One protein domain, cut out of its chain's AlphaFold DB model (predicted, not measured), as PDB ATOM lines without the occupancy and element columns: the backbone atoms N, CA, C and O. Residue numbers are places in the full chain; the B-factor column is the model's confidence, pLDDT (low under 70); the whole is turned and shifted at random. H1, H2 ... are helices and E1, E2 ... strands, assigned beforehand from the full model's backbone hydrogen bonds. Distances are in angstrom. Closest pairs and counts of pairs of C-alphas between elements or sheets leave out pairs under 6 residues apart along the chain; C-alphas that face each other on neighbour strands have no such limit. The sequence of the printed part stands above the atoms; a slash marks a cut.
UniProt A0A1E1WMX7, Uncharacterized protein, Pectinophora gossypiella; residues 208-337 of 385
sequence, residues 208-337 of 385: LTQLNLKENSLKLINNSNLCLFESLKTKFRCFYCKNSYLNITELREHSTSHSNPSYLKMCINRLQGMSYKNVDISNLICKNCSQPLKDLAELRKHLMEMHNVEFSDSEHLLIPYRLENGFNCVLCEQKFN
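Overview. This is residues 208 to 337 of the 385 residues of an uncharacterized protein of Pectinophora gossypiella (UniProt A0A1E1WMX7). A small, strongly twisted sheet of four short strands has H2 packed over E1 and E2, while H1 only grazes it near E4 with residues 213 to 221, and H3, off the sheet, packs on H1. H4 begins near E4 and runs away from the sheet, and the tail after E4 folds back on itself in a loop. The printed part has 130 residues, in the order H1 E1 E2 H2 H3 E3 H4 E4; the mixed sheet runs E2 E1 E3 E4. The class is mixed, helices and strands, with under half of the residues in named elements. The whole is compact, with a radius of gyration of the C-alphas of 14.3 A and spans of 38 by 30 by 27 A.

Arrangement. In the sheet, E1, residues 227 to 232, and E2, residues 235 to 238, form an antiparallel hairpin, with N 230 and O 237 2.8 A apart. E3, residues 277 to 280, is antiparallel to E1, with N 280 and O 227 3.0 A apart. E1 is staggered, pairing with E3 over 227 to 229 and with E2 over 229 to 232. E4, residues 318 to 321, is parallel to E3, with N 321 and O 279 2.8 A apart. H2, residues 248 to 255, is on the sheet over E1 at a height of 7.8 A, slantwise to the strands at 51 degrees to E1 on the local plane; the closest C-alphas are those of Cys 227 and Arg 252, 5.8 A. H1, residues 208 to 222, touches H3, residues 261 to 269, opposite ways at a shallow tilt of 34 degrees, only just short of steep; the C-alphas of Leu 218 and Ile 268 come closest, 7.1 A. Residue 220 of H1 only just touches H4, residues 296 to 307, with 3 pairs of C-alphas within 8 A; Leu 220 and Arg 300 are closest, their C-alphas 6.9 A apart. E3, H4 and E4 form a strand-helix-strand unit, two parallel neighbour strands with a helix between, its crossover right-handed; E2, H2, H3 and E3 form a split one, also right-handed, with E1 between its strands. In each helix every O i to N i+4 pair is within hydrogen-bond range.

Along the chain. H1 begins at C-alpha 208 (136.245, 216.441, 249.525) and is 21.0 A long. E1 measures 15.5 A, H3 12.0 A and H4 15.2 A. E4 ends at C-alpha 321 (151.103, 237.474, 259.453).

Size, cuts and confidence. The C-alphas of Thr 234 and Asn 308 are farthest apart, 40.2 A. The printed part has no cut. The link from E3 to H4 is long. Residue 259 and residues 261 to 275 have pLDDT under 70.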
ATOM      1  N   LEU A 208     135.574 215.955 250.735       71.12
ATOM      2  CA  LEU A 208     136.245 216.441 249.525       71.12
ATOM      3  C   LEU A 208     136.741 217.891 249.676       71.12
ATOM      4  O   LEU A 208     137.893 218.169 249.359       71.12
ATOM      5  N   THR A 209     135.933 218.801 250.234       72.75
ATOM      6  CA  THR A 209     136.384 220.181 250.504       72.75
ATOM      7  C   THR A 209     137.512 220.215 251.538       72.75
ATOM      8  O   THR A 209     138.476 220.955 251.371       72.75
ATOM      9  N   GLN A 210     137.462 219.368 252.573       71.31
ATOM     10  CA  GLN A 210     138.555 219.224 253.544       71.31
ATOM     11  C   GLN A 210     139.871 218.746 252.903       71.31
ATOM     12  O   GLN A 210     140.943 219.205 253.308       71.31
ATOM     13  N   LEU A 211     139.810 217.837 251.926       74.44
ATOM     14  CA  LEU A 211     140.988 217.390 251.178       74.44
ATOM     15  C   LEU A 211     141.550 218.526 250.311       74.44
ATOM     16  O   LEU A 211     142.732 218.838 250.441       74.44
ATOM     17  N   ASN A 212     140.698 219.211 249.540       82.25
ATOM     18  CA  ASN A 212     141.083 220.358 248.706       82.25
ATOM     19  C   ASN A 212     141.790 221.458 249.523       82.25
ATOM     20  O   ASN A 212     142.880 221.893 249.161       82.25
ATOM     21  N   LEU A 213     141.227 221.849 250.672       81.88
ATOM     22  CA  LEU A 213     141.807 222.857 251.572       81.88
ATOM     23  C   LEU A 213     143.213 222.477 252.061       81.88
ATOM     24  O   LEU A 213     144.111 223.326 252.126       81.88
ATOM     25  N   LYS A 214     143.427 221.201 252.407       80.94
ATOM     26  CA  LYS A 214     144.745 220.682 252.806       80.94
ATOM     27  C   LYS A 214     145.723 220.652 251.632       80.94
ATOM     28  O   LYS A 214     146.885 221.013 251.807       80.94
ATOM     29  N   GLU A 215     145.259 220.267 250.448       83.31
ATOM     30  CA  GLU A 215     146.071 220.189 249.235       83.31
ATOM     31  C   GLU A 215     146.512 221.574 248.738       83.31
ATOM     32  O   GLU A 215     147.703 221.785 248.508       83.31
ATOM     33  N   ASN A 216     145.598 222.548 248.672       87.94
ATOM     34  CA  ASN A 216     145.909 223.947 248.368       87.94
ATOM     35  C   ASN A 216     146.954 224.506 249.351       87.94
ATOM     36  O   ASN A 216     147.940 225.120 248.941       87.94
ATOM     37  N   SER A 217     146.783 224.237 250.651       86.44
ATOM     38  CA  SER A 217     147.735 224.657 251.692       86.44
ATOM     39  C   SER A 217     149.127 224.040 251.481       86.44
ATOM     40  O   SER A 217     150.134 224.740 251.576       86.44
ATOM     41  N   LEU A 218     149.196 222.746 251.142       84.19
ATOM     42  CA  LEU A 218     150.443 222.040 250.821       84.19
ATOM     43  C   LEU A 218     151.119 222.610 249.561       84.19
ATOM     44  O   LEU A 218     152.336 222.800 249.555       84.19
ATOM     45  N   LYS A 219     150.342 222.919 248.516       88.38
ATOM     46  CA  LYS A 219     150.828 223.526 247.266       88.38
ATOM     47  C   LYS A 219     151.471 224.895 247.509       88.38
ATOM     48  O   LYS A 219     152.548 225.148 246.966       88.38
ATOM     49  N   LEU A 220     150.893 225.733 248.375       90.06
ATOM     50  CA  LEU A 220     151.497 227.013 248.770       90.06
ATOM     51  C   LEU A 220     152.803 226.814 249.555       90.06
ATOM     52  O   LEU A 220     153.824 227.391 249.184       90.06
ATOM     53  N   ILE A 221     152.807 225.972 250.596       87.12
ATOM     54  CA  ILE A 221     153.981 225.750 251.467       87.12
ATOM     55  C   ILE A 221     155.167 225.145 250.697       87.12
ATOM     56  O   ILE A 221     156.321 225.529 250.906       87.12
ATOM     57  N   ASN A 222     154.905 224.205 249.786       85.81
ATOM     58  CA  ASN A 222     155.969 223.532 249.047       85.81
ATOM     59  C   ASN A 222     156.681 224.474 248.065       85.81
ATOM     60  O   ASN A 222     157.909 224.450 248.018       85.81
ATOM     61  N   ASN A 223     155.938 225.326 247.348       88.75
ATOM     62  CA  ASN A 223     156.470 226.205 246.295       88.75
ATOM     63  C   ASN A 223     156.852 227.623 246.784       88.75
ATOM     64  O   ASN A 223     157.150 228.498 245.975       88.75
ATOM     65  N   SER A 224     156.868 227.885 248.095       90.25
ATOM     66  CA  SER A 224     157.270 229.183 248.670       90.25
ATOM     67  C   SER A 224     158.049 229.035 249.977       90.25
ATOM     68  O   SER A 224     158.085 227.959 250.572       90.25
ATOM     69  N   ASN A 225     158.686 230.105 250.452       89.81
ATOM     70  CA  ASN A 225     159.445 230.118 251.712       89.81
ATOM     71  C   ASN A 225     158.590 230.355 252.982       89.81
ATOM     72  O   ASN A 225     159.123 230.812 253.992       89.81
ATOM     73  N   LEU A 226     157.286 230.045 252.951       89.62
ATOM     74  CA  LEU A 226     156.360 230.265 254.071       89.62
ATOM     75  C   LEU A 226     156.846 229.641 255.388       89.62
ATOM     76  O   LEU A 226     156.993 228.422 255.511       89.62
ATOM     77  N   CYS A 227     157.021 230.485 256.405       88.69
ATOM     78  CA  CYS A 227     157.481 230.065 257.722       88.69
ATOM     79  C   CYS A 227     156.284 229.744 258.635       88.69
ATOM     80  O   CYS A 227     155.593 230.647 259.110       88.69
ATOM     81  N   LEU A 228     156.022 228.452 258.865       88.19
ATOM     82  CA  LEU A 228     154.954 227.981 259.756       88.19
ATOM     83  C   LEU A 228     155.386 228.065 261.226       88.19
ATOM     84  O   LEU A 228     156.367 227.431 261.633       88.19
ATOM     85  N   PHE A 229     154.597 228.768 262.042       88.25
ATOM     86  CA  PHE A 229     154.904 228.992 263.452       88.25
ATOM     87  C   PHE A 229     153.716 228.740 264.389       88.25
ATOM     88  O   PHE A 229     152.544 228.839 264.026       88.25
ATOM     89  N   GLU A 230     154.042 228.453 265.644       83.12
ATOM     90  CA  GLU A 230     153.137 228.483 266.789       83.12
ATOM     91  C   GLU A 230     153.635 229.579 267.737       83.12
ATOM     92  O   GLU A 230     154.809 229.595 268.101       83.12
ATOM     93  N   SER A 231     152.779 230.518 268.143       78.62
ATOM     94  CA  SER A 231     153.183 231.533 269.121       78.62
ATOM     95  C   SER A 231     153.010 231.012 270.546       78.62
ATOM     96  O   SER A 231     151.945 230.528 270.927       78.62
ATOM     97  N   LEU A 232     154.066 231.161 271.340       74.75
ATOM     98  CA  LEU A 232     154.022 231.199 272.798       74.75
ATOM     99  C   LEU A 232     154.085 232.679 273.217       74.75
ATOM    100  O   LEU A 232     154.647 233.490 272.480       74.75
ATOM    101  N   LYS A 233     153.559 233.044 274.399       70.19
ATOM    102  CA  LYS A 233     153.398 234.456 274.838       70.19
ATOM    103  C   LYS A 233     154.638 235.350 274.620       70.19
ATOM    104  O   LYS A 233     154.480 236.538 274.372       70.19
ATOM    105  N   THR A 234     155.842 234.782 274.716       72.19
ATOM    106  CA  THR A 234     157.135 235.479 274.603       72.19
ATOM    107  C   THR A 234     158.104 234.864 273.580       72.19
ATOM    108  O   THR A 234     159.256 235.285 273.528       72.19
ATOM    109  N   LYS A 235     157.694 233.844 272.804       83.81
ATOM    110  CA  LYS A 235     158.579 233.081 271.896       83.81
ATOM    111  C   LYS A 235     157.842 232.544 270.668       83.81
ATOM    112  O   LYS A 235     156.686 232.133 270.765       83.81
ATOM    113  N   PHE A 236     158.531 232.446 269.536       87.88
ATOM    114  CA  PHE A 236     158.022 231.789 268.331       87.88
ATOM    115  C   PHE A 236     158.513 230.341 268.271       87.88
ATOM    116  O   PHE A 236     159.714 230.078 268.294       87.88
ATOM    117  N   ARG A 237     157.588 229.383 268.204       86.44
ATOM    118  CA  ARG A 237     157.886 227.951 268.139       86.44
ATOM    119  C   ARG A 237     157.754 227.441 266.707       86.44
ATOM    120  O   ARG A 237     156.739 227.664 266.054       86.44
ATOM    121  N   CYS A 238     158.766 226.723 266.230       86.25
ATOM    122  CA  CYS A 238     158.743 226.070 264.927       86.25
ATOM    123  C   CYS A 238     157.612 225.044 264.866       86.25
ATOM    124  O   CYS A 238     157.546 224.151 265.716       86.25
ATOM    125  N   PHE A 239     156.746 225.127 263.852       83.50
ATOM    126  CA  PHE A 239     155.640 224.180 263.722       83.50
ATOM    127  C   PHE A 239     156.123 222.726 263.572       83.50
ATOM    128  O   PHE A 239     155.481 221.820 264.103       83.50
ATOM    129  N   TYR A 240     157.256 222.501 262.903       80.00
ATOM    130  CA  TYR A 240     157.733 221.162 262.553       80.00
ATOM    131  C   TYR A 240     158.445 220.445 263.713       80.00
ATOM    132  O   TYR A 240     157.989 219.399 264.170       80.00
ATOM    133  N   CYS A 241     159.535 221.023 264.232       82.31
ATOM    134  CA  CYS A 241     160.383 220.402 265.262       82.31
ATOM    135  C   CYS A 241     160.075 220.846 266.704       82.31
ATOM    136  O   CYS A 241     160.649 220.302 267.640       82.31
ATOM    137  N   LYS A 242     159.200 221.844 266.896       84.94
ATOM    138  CA  LYS A 242     158.854 222.457 268.195       84.94
ATOM    139  C   LYS A 242     159.997 223.178 268.941       84.94
ATOM    140  O   LYS A 242     159.779 223.639 270.063       84.94
ATOM    141  N   ASN A 243     161.159 223.393 268.312       85.94
ATOM    142  CA  ASN A 243     162.178 224.334 268.805       85.94
ATOM    143  C   ASN A 243     161.592 225.749 268.956       85.94
ATOM    144  O   ASN A 243     160.727 226.141 268.172       85.94
ATOM    145  N   SER A 244     162.058 226.515 269.946       89.94
ATOM    146  CA  SER A 244     161.516 227.844 270.278       89.94
ATOM    147  C   SER A 244     162.579 228.941 270.213       89.94
ATOM    148  O   SER A 244     163.664 228.782 270.768       89.94
ATOM    149  N   TYR A 245     162.214 230.060 269.592       88.94
ATOM    150  CA  TYR A 245     163.062 231.191 269.207       88.94
ATOM    151  C   TYR A 245     162.513 232.495 269.803       88.94
ATOM    152  O   TYR A 245     161.334 232.559 270.169       88.94
ATOM    153  N   LEU A 246     163.346 233.526 269.946       86.56
ATOM    154  CA  LEU A 246     162.944 234.793 270.570       86.56
ATOM    155  C   LEU A 246     162.211 235.711 269.588       86.56
ATOM    156  O   LEU A 246     161.238 236.364 269.962       86.56
ATOM    157  N   ASN A 247     162.637 235.726 268.326       85.56
ATOM    158  CA  ASN A 247     162.030 236.512 267.253       85.56
ATOM    159  C   ASN A 247     161.662 235.632 266.044       85.56
ATOM    160  O   ASN A 247     161.992 234.447 265.979       85.56
ATOM    161  N   ILE A 248     160.923 236.215 265.094       88.00
ATOM    162  CA  ILE A 248     160.485 235.509 263.883       88.00
ATOM    163  C   ILE A 248     161.640 235.256 262.900       88.00
ATOM    164  O   ILE A 248     161.601 234.271 262.171       88.00
ATOM    165  N   THR A 249     162.677 236.100 262.902       89.31
ATOM    166  CA  THR A 249     163.818 236.023 261.977       89.31
ATOM    167  C   THR A 249     164.678 234.789 262.247       89.31
ATOM    168  O   THR A 249     164.885 233.996 261.335       89.31
ATOM    169  N   GLU A 250     165.047 234.551 263.509       90.00
ATOM    170  CA  GLU A 250     165.681 233.310 263.985       90.00
ATOM    171  C   GLU A 250     164.888 232.062 263.560       90.00
ATOM    172  O   GLU A 250     165.448 231.074 263.077       90.00
ATOM    173  N   LEU A 251     163.558 232.105 263.718       89.25
ATOM    174  CA  LEU A 251     162.694 230.999 263.315       89.25
ATOM    175  C   LEU A 251     162.636 230.843 261.787       89.25
ATOM    176  O   LEU A 251     162.573 229.718 261.294       89.25
ATOM    177  N   ARG A 252     162.687 231.938 261.022       88.06
ATOM    178  CA  ARG A 252     162.704 231.905 259.556       88.06
ATOM    179  C   ARG A 252     164.009 231.320 259.030       88.06
ATOM    180  O   ARG A 252     163.957 230.418 258.195       88.06
ATOM    181  N   GLU A 253     165.149 231.749 259.563       88.06
ATOM    182  CA  GLU A 253     166.464 231.164 259.283       88.06
ATOM    183  C   GLU A 253     166.460 229.666 259.593       88.06
ATOM    184  O   GLU A 253     166.741 228.849 258.714       88.06
ATOM    185  N   HIS A 254     166.007 229.280 260.792       87.56
ATOM    186  CA  HIS A 254     165.836 227.875 261.146       87.56
ATOM    187  C   HIS A 254     164.880 227.135 260.195       87.56
ATOM    188  O   HIS A 254     165.133 225.976 259.858       87.56
ATOM    189  N   SER A 255     163.805 227.770 259.720       84.31
ATOM    190  CA  SER A 255     162.813 227.114 258.862       84.31
ATOM    191  C   SER A 255     163.384 226.622 257.528       84.31
ATOM    192  O   SER A 255     162.893 225.624 257.001       84.31
ATOM    193  N   THR A 256     164.479 227.220 257.043       83.31
ATOM    194  CA  THR A 256     165.205 226.747 255.848       83.31
ATOM    195  C   THR A 256     165.779 225.333 256.017       83.31
ATOM    196  O   THR A 256     165.841 224.572 255.048       83.31
ATOM    197  N   SER A 257     166.113 224.922 257.249       82.19
ATOM    198  CA  SER A 257     166.591 223.561 257.540       82.19
ATOM    199  C   SER A 257     165.529 222.481 257.283       82.19
ATOM    200  O   SER A 257     165.874 221.340 256.978       82.19
ATOM    201  N   HIS A 258     164.237 222.837 257.281       76.38
ATOM    202  CA  HIS A 258     163.120 221.929 256.972       76.38
ATOM    203  C   HIS A 258     162.862 221.805 255.463       76.38
ATOM    204  O   HIS A 258     161.723 221.811 255.003       76.38
ATOM    205  N   SER A 259     163.932 221.661 254.678       68.62
ATOM    206  CA  SER A 259     163.877 221.547 253.212       68.62
ATOM    207  C   SER A 259     163.411 220.174 252.691       68.62
ATOM    208  O   SER A 259     163.252 220.004 251.487       68.62
ATOM    209  N   ASN A 260     163.185 219.177 253.557       71.12
ATOM    210  CA  ASN A 260     162.804 217.816 253.155       71.12
ATOM    211  C   ASN A 260     161.290 217.713 252.824       71.12
ATOM    212  O   ASN A 260     160.469 217.785 253.745       71.12
ATOM    213  N   PRO A 261     160.884 217.464 251.557       66.56
ATOM    214  CA  PRO A 261     159.466 217.463 251.173       66.56
ATOM    215  C   PRO A 261     158.641 216.344 251.821       66.56
ATOM    216  O   PRO A 261     157.462 216.539 252.115       66.56
ATOM    217  N   SER A 262     159.245 215.182 252.091       65.56
ATOM    218  CA  SER A 262     158.577 214.059 252.764       65.56
ATOM    219  C   SER A 262     158.284 214.381 254.230       65.56
ATOM    220  O   SER A 262     157.216 214.040 254.735       65.56
ATOM    221  N   TYR A 263     159.190 215.100 254.899       65.38
ATOM    222  CA  TYR A 263     158.985 215.591 256.263       65.38
ATOM    223  C   TYR A 263     157.899 216.678 256.324       65.38
ATOM    224  O   TYR A 263     157.019 216.606 257.184       65.38
ATOM    225  N   LEU A 264     157.884 217.618 255.367       65.56
ATOM    226  CA  LEU A 264     156.811 218.613 255.225       65.56
ATOM    227  C   LEU A 264     155.448 217.938 254.991       65.56
ATOM    228  O   LEU A 264     154.501 218.194 255.736       65.56
ATOM    229  N   LYS A 265     155.360 217.006 254.031       64.94
ATOM    230  CA  LYS A 265     154.143 216.228 253.738       64.94
ATOM    231  C   LYS A 265     153.680 215.409 254.949       64.94
ATOM    232  O   LYS A 265     152.490 215.381 255.243       64.94
ATOM    233  N   MET A 266     154.601 214.812 255.709       65.62
ATOM    234  CA  MET A 266     154.280 214.116 256.960       65.62
ATOM    235  C   MET A 266     153.722 215.072 258.028       65.62
ATOM    236  O   MET A 266     152.713 214.756 258.656       65.62
ATOM    237  N   CYS A 267     154.339 216.237 258.240       60.59
ATOM    238  CA  CYS A 267     153.862 217.220 259.220       60.59
ATOM    239  C   CYS A 267     152.508 217.833 258.825       60.59
ATOM    240  O   CYS A 267     151.685 218.111 259.695       60.59
ATOM    241  N   ILE A 268     152.252 217.985 257.524       61.81
ATOM    242  CA  ILE A 268     150.978 218.469 256.977       61.81
ATOM    243  C   ILE A 268     149.891 217.382 257.046       61.81
ATOM    244  O   ILE A 268     148.750 217.678 257.397       61.81
ATOM    245  N   ASN A 269     150.231 216.103 256.864       61.72
ATOM    246  CA  ASN A 269     149.309 214.996 257.145       61.72
ATOM    247  C   ASN A 269     148.950 214.909 258.642       61.72
ATOM    248  O   ASN A 269     147.805 214.613 258.978       61.72
ATOM    249  N   ARG A 270     149.882 215.261 259.543       58.19
ATOM    250  CA  ARG A 270     149.634 215.410 260.994       58.19
ATOM    251  C   ARG A 270     148.805 216.656 261.370       58.19
ATOM    252  O   ARG A 270     148.584 216.885 262.558       58.19
ATOM    253  N   LEU A 271     148.292 217.441 260.411       61.00
ATOM    254  CA  LEU A 271     147.267 218.462 260.674       61.00
ATOM    255  C   LEU A 271     145.933 217.793 261.033       61.00
ATOM    256  O   LEU A 271     145.066 217.569 260.180       61.00
ATOM    257  N   GLN A 272     145.773 217.461 262.311       49.66
ATOM    258  CA  GLN A 272     144.524 216.959 262.869       49.66
ATOM    259  C   GLN A 272     143.456 218.072 262.881       49.66
ATOM    260  O   GLN A 272     143.677 219.181 263.379       49.66
ATOM    261  N   GLY A 273     142.284 217.760 262.319       55.03
ATOM    262  CA  GLY A 273     141.135 218.664 262.220       55.03
ATOM    263  C   GLY A 273     141.279 219.834 261.233       55.03
ATOM    264  O   GLY A 273     142.345 220.111 260.686       55.03
ATOM    265  N   MET A 274     140.169 220.551 261.030       57.06
ATOM    266  CA  MET A 274     140.069 221.785 260.228       57.06
ATOM    267  C   MET A 274     140.622 222.994 261.001       57.06
ATOM    268  O   MET A 274     139.910 223.959 261.251       57.06
ATOM    269  N   SER A 275     141.865 222.913 261.483       66.56
ATOM    270  CA  SER A 275     142.472 223.984 262.280       66.56
ATOM    271  C   SER A 275     143.444 224.812 261.439       66.56
ATOM    272  O   SER A 275     144.413 224.277 260.894       66.56
ATOM    273  N   TYR A 276     143.226 226.126 261.386       74.00
ATOM    274  CA  TYR A 276     144.105 227.061 260.680       74.00
ATOM    275  C   TYR A 276     145.519 227.094 261.280       74.00
ATOM    276  O   TYR A 276     145.733 226.713 262.440       74.00
ATOM    277  N   LYS A 277     146.503 227.496 260.472       82.12
ATOM    278  CA  LYS A 277     147.925 227.561 260.824       82.12
ATOM    279  C   LYS A 277     148.504 228.928 260.492       82.12
ATOM    280  O   LYS A 277     148.255 229.471 259.419       82.12
ATOM    281  N   ASN A 278     149.293 229.457 261.417       87.62
ATOM    282  CA  ASN A 278     149.879 230.782 261.296       87.62
ATOM    283  C   ASN A 278     151.153 230.694 260.451       87.62
ATOM    284  O   ASN A 278     152.014 229.845 260.704       87.62
ATOM    285  N   VAL A 279     151.260 231.567 259.451       89.62
ATOM    286  CA  VAL A 279     152.428 231.667 258.571       89.62
ATOM    287  C   VAL A 279     152.954 233.097 258.549       89.62
ATOM    288  O   VAL A 279     152.177 234.040 258.409       89.62
ATOM    289  N   ASP A 280     154.267 233.271 258.697       90.88
ATOM    290  CA  ASP A 280     154.912 234.553 258.399       90.88
ATOM    291  C   ASP A 280     155.079 234.698 256.883       90.88
ATOM    292  O   ASP A 280     155.565 233.784 256.210       90.88
ATOM    293  N   ILE A 281     154.664 235.856 256.365       91.56
ATOM    294  CA  ILE A 281     154.743 236.238 254.951       91.56
ATOM    295  C   ILE A 281     155.621 237.478 254.721       91.56
ATOM    296  O   ILE A 281     155.583 238.059 253.641       91.56
ATOM    297  N   SER A 282     156.365 237.947 255.732       88.88
ATOM    298  CA  SER A 282     157.038 239.259 255.664       88.88
ATOM    299  C   SER A 282     158.074 239.376 254.541       88.88
ATOM    300  O   SER A 282     158.218 240.451 253.968       88.88
ATOM    301  N   ASN A 283     158.733 238.267 254.198       88.69
ATOM    302  CA  ASN A 283     159.664 238.147 253.078       88.69
ATOM    303  C   ASN A 283     159.237 236.971 252.179       88.69
ATOM    304  O   ASN A 283     159.955 235.981 252.058       88.69
ATOM    305  N   LEU A 284     158.010 237.019 251.651       91.88
ATOM    306  CA  LEU A 284     157.433 235.932 250.859       91.88
ATOM    307  C   LEU A 284     158.036 235.880 249.447       91.88
ATOM    308  O   LEU A 284     157.895 236.827 248.672       91.88
ATOM    309  N   ILE A 285     158.653 234.748 249.093       92.19
ATOM    310  CA  ILE A 285     159.176 234.477 247.746       92.19
ATOM    311  C   ILE A 285     158.689 233.124 247.213       92.19
ATOM    312  O   ILE A 285     158.513 232.159 247.967       92.19
ATOM    313  N   CYS A 286     158.531 233.030 245.892       93.62
ATOM    314  CA  CYS A 286     158.363 231.758 245.195       93.62
ATOM    315  C   CYS A 286     159.691 230.981 245.186       93.62
ATOM    316  O   CYS A 286     160.713 231.513 244.759       93.62
ATOM    317  N   LYS A 287     159.698 229.708 245.595       89.69
ATOM    318  CA  LYS A 287     160.899 228.848 245.543       89.69
ATOM    319  C   LYS A 287     161.309 228.478 244.115       89.69
ATOM    320  O   LYS A 287     162.463 228.136 243.886       89.69
ATOM    321  N   ASN A 288     160.373 228.530 243.169       89.12
ATOM    322  CA  ASN A 288     160.549 227.978 241.824       89.12
ATOM    323  C   ASN A 288     161.197 228.988 240.855       89.12
ATOM    324  O   ASN A 288     161.700 228.591 239.806       89.12
ATOM    325  N   CYS A 289     161.197 230.284 241.197       92.25
ATOM    326  CA  CYS A 289     161.819 231.357 240.406       92.25
ATOM    327  C   CYS A 289     162.396 232.525 241.235       92.25
ATOM    328  O   CYS A 289     162.880 233.499 240.662       92.25
ATOM    329  N   SER A 290     162.329 232.462 242.570       92.19
ATOM    330  CA  SER A 290     162.785 233.507 243.503       92.19
ATOM    331  C   SER A 290     162.095 234.878 243.382       92.19
ATOM    332  O   SER A 290     162.594 235.851 243.947       92.19
ATOM    333  N   GLN A 291     160.941 234.992 242.706       93.19
ATOM    334  CA  GLN A 291     160.168 236.245 242.710       93.19
ATOM    335  C   GLN A 291     159.624 236.569 244.116       93.19
ATOM    336  O   GLN A 291     159.014 235.686 244.732       93.19
ATOM    337  N   PRO A 292     159.773 237.818 244.602       93.31
ATOM    338  CA  PRO A 292     159.080 238.308 245.790       93.31
ATOM    339  C   PRO A 292     157.605 238.604 245.487       93.31
ATOM    340  O   PRO A 292     157.260 239.042 244.390       93.31
ATOM    341  N   LEU A 293     156.734 238.362 246.468       93.81
ATOM    342  CA  LEU A 293     155.270 238.410 246.353       93.81
ATOM    343  C   LEU A 293     154.686 239.070 247.613       93.81
ATOM    344  O   LEU A 293     155.214 238.859 248.704       93.81
ATOM    345  N   LYS A 294     153.611 239.867 247.512       89.69
ATOM    346  CA  LYS A 294     153.146 240.652 248.679       89.69
ATOM    347  C   LYS A 294     152.275 239.859 249.663       89.69
ATOM    348  O   LYS A 294     152.235 240.208 250.847       89.69
ATOM    349  N   ASP A 295     151.560 238.844 249.171       90.81
ATOM    350  CA  ASP A 295     150.559 238.061 249.905       90.81
ATOM    351  C   ASP A 295     150.322 236.653 249.300       90.81
ATOM    352  O   ASP A 295     150.903 236.269 248.280       90.81
ATOM    353  N   LEU A 296     149.462 235.861 249.955       91.94
ATOM    354  CA  LEU A 296     149.134 234.483 249.559       91.94
ATOM    355  C   LEU A 296     148.282 234.382 248.278       91.94
ATOM    356  O   LEU A 296     148.338 233.356 247.597       91.94
ATOM    357  N   ALA A 297     147.507 235.413 247.932       91.62
ATOM    358  CA  ALA A 297     146.677 235.430 246.731       91.62
ATOM    359  C   ALA A 297     147.523 235.722 245.483       91.62
ATOM    360  O   ALA A 297     147.354 235.048 244.463       91.62
ATOM    361  N   GLU A 298     148.490 236.643 245.580       93.38
ATOM    362  CA  GLU A 298     149.528 236.826 244.562       93.38
ATOM    363  C   GLU A 298     150.370 235.564 244.390       93.38
ATOM    364  O   GLU A 298     150.565 235.138 243.256       93.38
ATOM    365  N   LEU A 299     150.798 234.914 245.482       94.19
ATOM    366  CA  LEU A 299     151.503 233.631 245.398       94.19
ATOM    367  C   LEU A 299     150.672 232.572 244.665       94.19
ATOM    368  O   LEU A 299     151.178 231.938 243.743       94.19
ATOM    369  N   ARG A 300     149.395 232.389 245.028       93.62
ATOM    370  CA  ARG A 300     148.510 231.431 244.346       93.62
ATOM    371  C   ARG A 300     148.376 231.758 242.856       93.62
ATOM    372  O   ARG A 300     148.497 230.856 242.032       93.62
ATOM    373  N   LYS A 301     148.169 233.032 242.501       93.81
ATOM    374  CA  LYS A 301     148.070 233.490 241.106       93.81
ATOM    375  C   LYS A 301     149.360 233.217 240.326       93.81
ATOM    376  O   LYS A 301     149.316 232.572 239.284       93.81
ATOM    377  N   HIS A 302     150.497 233.639 240.869       94.38
ATOM    378  CA  HIS A 302     151.826 233.426 240.302       94.38
ATOM    379  C   HIS A 302     152.122 231.934 240.069       94.38
ATOM    380  O   HIS A 302     152.602 231.560 239.002       94.38
ATOM    381  N   LEU A 303     151.798 231.063 241.031       94.38
ATOM    382  CA  LEU A 303     152.010 229.620 240.896       94.38
ATOM    383  C   LEU A 303     151.124 228.981 239.812       94.38
ATOM    384  O   LEU A 303     151.582 228.059 239.138       94.38
ATOM    385  N   MET A 304     149.898 229.475 239.606       93.44
ATOM    386  CA  MET A 304     149.045 229.041 238.491       93.44
ATOM    387  C   MET A 304     149.596 229.517 237.138       93.44
ATOM    388  O   MET A 304     149.734 228.708 236.228       93.44
ATOM    389  N   GLU A 305     149.932 230.804 237.006       94.62
ATOM    390  CA  GLU A 305     150.276 231.430 235.716       94.62
ATOM    391  C   GLU A 305     151.718 231.169 235.248       94.62
ATOM    392  O   GLU A 305     151.952 231.015 234.053       94.62
ATOM    393  N   MET A 306     152.690 231.117 236.168       93.38
ATOM    394  CA  MET A 306     154.121 230.977 235.840       93.38
ATOM    395  C   MET A 306     154.656 229.550 236.013       93.38
ATOM    396  O   MET A 306     155.724 229.224 235.493       93.38
ATOM    397  N   HIS A 307     153.949 228.709 236.774       92.88
ATOM    398  CA  HIS A 307     154.433 227.388 237.190       92.88
ATOM    399  C   HIS A 307     153.410 226.252 237.008       92.88
ATOM    400  O   HIS A 307     153.702 225.124 237.403       92.88
ATOM    401  N   ASN A 308     152.249 226.519 236.393       91.50
ATOM    402  CA  ASN A 308     151.183 225.546 236.112       91.50
ATOM    403  C   ASN A 308     150.747 224.714 237.340       91.50
ATOM    404  O   ASN A 308     150.351 223.555 237.215       91.50
ATOM    405  N   VAL A 309     150.822 225.287 238.546       90.94
ATOM    406  CA  VAL A 309     150.362 224.625 239.773       90.94
ATOM    407  C   VAL A 309     148.847 224.772 239.866       90.94
ATOM    408  O   VAL A 309     148.341 225.833 240.218       90.94
ATOM    409  N   GLU A 310     148.115 223.704 239.561       89.19
ATOM    410  CA  GLU A 310     146.651 223.679 239.659       89.19
ATOM    411  C   GLU A 310     146.176 223.787 241.120       89.19
ATOM    412  O   GLU A 310     146.702 223.105 242.002       89.19
ATOM    413  N   PHE A 311     145.140 224.585 241.390       88.25
ATOM    414  CA  PHE A 311     144.484 224.690 242.703       88.25
ATOM    415  C   PHE A 311     142.992 224.391 242.571       88.25
ATOM    416  O   PHE A 311     142.337 224.928 241.678       88.25
ATOM    417  N   SER A 312     142.448 223.578 243.478       83.31
ATOM    418  CA  SER A 312     141.061 223.092 243.390       83.31
ATOM    419  C   SER A 312     140.025 224.189 243.661       83.31
ATOM    420  O   SER A 312     138.915 224.129 243.140       83.31
ATOM    421  N   ASP A 313     140.392 225.195 244.460       80.31
ATOM    422  CA  ASP A 313     139.672 226.460 244.648       80.31
ATOM    423  C   ASP A 313     140.632 227.543 245.194       80.31
ATOM    424  O   ASP A 313     141.856 227.431 245.038       80.31
ATOM    425  N   SER A 314     140.094 228.625 245.766       79.88
ATOM    426  CA  SER A 314     140.844 229.725 246.387       79.88
ATOM    427  C   SER A 314     141.129 229.572 247.882       79.88
ATOM    428  O   SER A 314     141.899 230.372 248.411       79.88
ATOM    429  N   GLU A 315     140.525 228.609 248.576       83.56
ATOM    430  CA  GLU A 315     140.580 228.539 250.036       83.56
ATOM    431  C   GLU A 315     141.772 227.710 250.546       83.56
ATOM    432  O   GLU A 315     142.282 226.795 249.892       83.56
ATOM    433  N   HIS A 316     142.243 228.036 251.751       87.19
ATOM    434  CA  HIS A 316     143.376 227.370 252.394       87.19
ATOM    435  C   HIS A 316     143.344 227.534 253.920       87.19
ATOM    436  O   HIS A 316     142.809 228.508 254.450       87.19
ATOM    437  N   LEU A 317     144.013 226.636 254.645       83.56
ATOM    438  CA  LEU A 317     144.073 226.626 256.113       83.56
ATOM    439  C   LEU A 317     145.187 227.528 256.686       83.56
ATOM    440  O   LEU A 317     145.634 227.318 257.812       83.56
ATOM    441  N   LEU A 318     145.677 228.502 255.917       87.25
ATOM    442  CA  LEU A 318     146.784 229.389 256.294       87.25
ATOM    443  C   LEU A 318     146.273 230.780 256.693       87.25
ATOM    444  O   LEU A 318     145.447 231.356 255.989       87.25
ATOM    445  N   ILE A 319     146.797 231.326 257.793       89.00
ATOM    446  CA  ILE A 319     146.563 232.710 258.235       89.00
ATOM    447  C   ILE A 319     147.882 233.480 258.106       89.00
ATOM    448  O   ILE A 319     148.843 233.132 258.801       89.00
ATOM    449  N   PRO A 320     147.955 234.503 257.235       91.50
ATOM    450  CA  PRO A 320     149.169 235.267 257.003       91.50
ATOM    451  C   PRO A 320     149.389 236.326 258.086       91.50
ATOM    452  O   PRO A 320     148.487 237.088 258.430       91.50
ATOM    453  N   TYR A 321     150.625 236.420 258.566       90.56
ATOM    454  CA  TYR A 321     151.103 237.474 259.453       90.56
ATOM    455  C   TYR A 321     152.313 238.171 258.821       90.56
ATOM    456  O   TYR A 321     153.132 237.529 258.165       90.56
ATOM    457  N   ARG A 322     152.448 239.480 259.051       88.62
ATOM    458  CA  ARG A 322     153.655 240.255 258.735       88.62
ATOM    459  C   ARG A 322     154.234 240.750 260.063       88.62
ATOM    460  O   ARG A 322     153.578 241.517 260.761       88.62
ATOM    461  N   LEU A 323     155.394 240.214 260.442       86.50
ATOM    462  CA  LEU A 323     155.959 240.259 261.801       86.50
ATOM    463  C   LEU A 323     157.355 240.899 261.881       86.50
ATOM    464  O   LEU A 323     157.860 241.137 262.973       86.50
ATOM    465  N   GLU A 324     157.992 241.151 260.738       79.12
ATOM    466  CA  GLU A 324     159.390 241.597 260.649       79.12
ATOM    467  C   GLU A 324     159.592 243.085 260.977       79.12
ATOM    468  O   GLU A 324     160.618 243.461 261.527       79.12
ATOM    469  N   ASN A 325     158.584 243.921 260.701       77.38
ATOM    470  CA  ASN A 325     158.611 245.375 260.907       77.38
ATOM    471  C   ASN A 325     157.441 245.833 261.805       77.38
ATOM    472  O   ASN A 325     156.693 246.756 261.472       77.38
ATOM    473  N   GLY A 326     157.255 245.137 262.931       81.88
ATOM    474  CA  GLY A 326     156.137 245.332 263.862       81.88
ATOM    475  C   GLY A 326     154.936 244.424 263.577       81.88
ATOM    476  O   GLY A 326     154.983 243.558 262.706       81.88
ATOM    477  N   PHE A 327     153.851 244.610 264.335       86.06
ATOM    478  CA  PHE A 327     152.661 243.752 264.287       86.06
ATOM    479  C   PHE A 327     151.524 244.436 263.522       86.06
ATOM    480  O   PHE A 327     150.628 245.025 264.121       86.06
ATOM    481  N   ASN A 328     151.553 244.352 262.192       88.75
ATOM    482  CA  ASN A 328     150.539 244.966 261.329       88.75
ATOM    483  C   ASN A 328     149.634 243.883 260.724       88.75
ATOM    484  O   ASN A 328     150.114 242.816 260.331       88.75
ATOM    485  N   CYS A 329     148.330 244.146 260.623       88.81
ATOM    486  CA  CYS A 329     147.413 243.243 259.931       88.81
ATOM    487  C   CYS A 329     147.727 243.198 258.430       88.81
ATOM    488  O   CYS A 329     147.867 244.233 257.785       88.81
ATOM    489  N   VAL A 330     147.788 241.993 257.857       88.62
ATOM    490  CA  VAL A 330     148.016 241.789 256.415       88.62
ATOM    491  C   VAL A 330     146.811 242.222 255.567       88.62
ATOM    492  O   VAL A 330     146.977 242.522 254.391       88.62
ATOM    493  N   LEU A 331     145.606 242.251 256.149       87.75
ATOM    494  CA  LEU A 331     144.339 242.396 255.418       87.75
ATOM    495  C   LEU A 331     143.697 243.787 255.526       87.75
ATOM    496  O   LEU A 331     142.935 244.166 254.643       87.75
ATOM    497  N   CYS A 332     143.992 244.545 256.585       88.75
ATOM    498  CA  CYS A 332     143.482 245.910 256.780       88.75
ATOM    499  C   CYS A 332     144.553 246.917 257.246       88.75
ATOM    500  O   CYS A 332     144.220 248.034 257.628       88.75
ATOM    501  N   GLU A 333     145.828 246.513 257.264       87.88
ATOM    502  CA  GLU A 333     147.002 247.327 257.638       87.88
ATOM    503  C   GLU A 333     146.996 247.942 259.055       87.88
ATOM    504  O   GLU A 333     147.951 248.620 259.443       87.88
ATOM    505  N   GLN A 334     145.978 247.648 259.877       87.25
ATOM    506  CA  GLN A 334     145.885 248.105 261.263       87.25
ATOM    507  C   GLN A 334     147.119 247.669 262.069       87.25
ATOM    508  O   GLN A 334     147.532 246.507 262.034       87.25
ATOM    509  N   LYS A 335     147.713 248.622 262.794       88.50
ATOM    510  CA  LYS A 335     148.952 248.438 263.559       88.50
ATOM    511  C   LYS A 335     148.655 248.073 265.011       88.50
ATOM    512  O   LYS A 335     147.783 248.675 265.634       88.50
ATOM    513  N   PHE A 336     149.433 247.150 265.564       83.88
ATOM    514  CA  PHE A 336     149.334 246.700 266.950       83.88
ATOM    515  C   PHE A 336     150.691 246.784 267.656       83.88
ATOM    516  O   PHE A 336     151.748 246.601 267.055       83.88
ATOM    517  N   ASN A 337     150.660 247.024 268.967       82.56
ATOM    518  CA  ASN A 337     151.857 247.070 269.813       82.56
ATOM    519  C   ASN A 337     152.405 245.677 270.181       82.56
ATOM    520  O   ASN A 337     153.532 245.560 270.651       82.56
TER     521      ASN A 337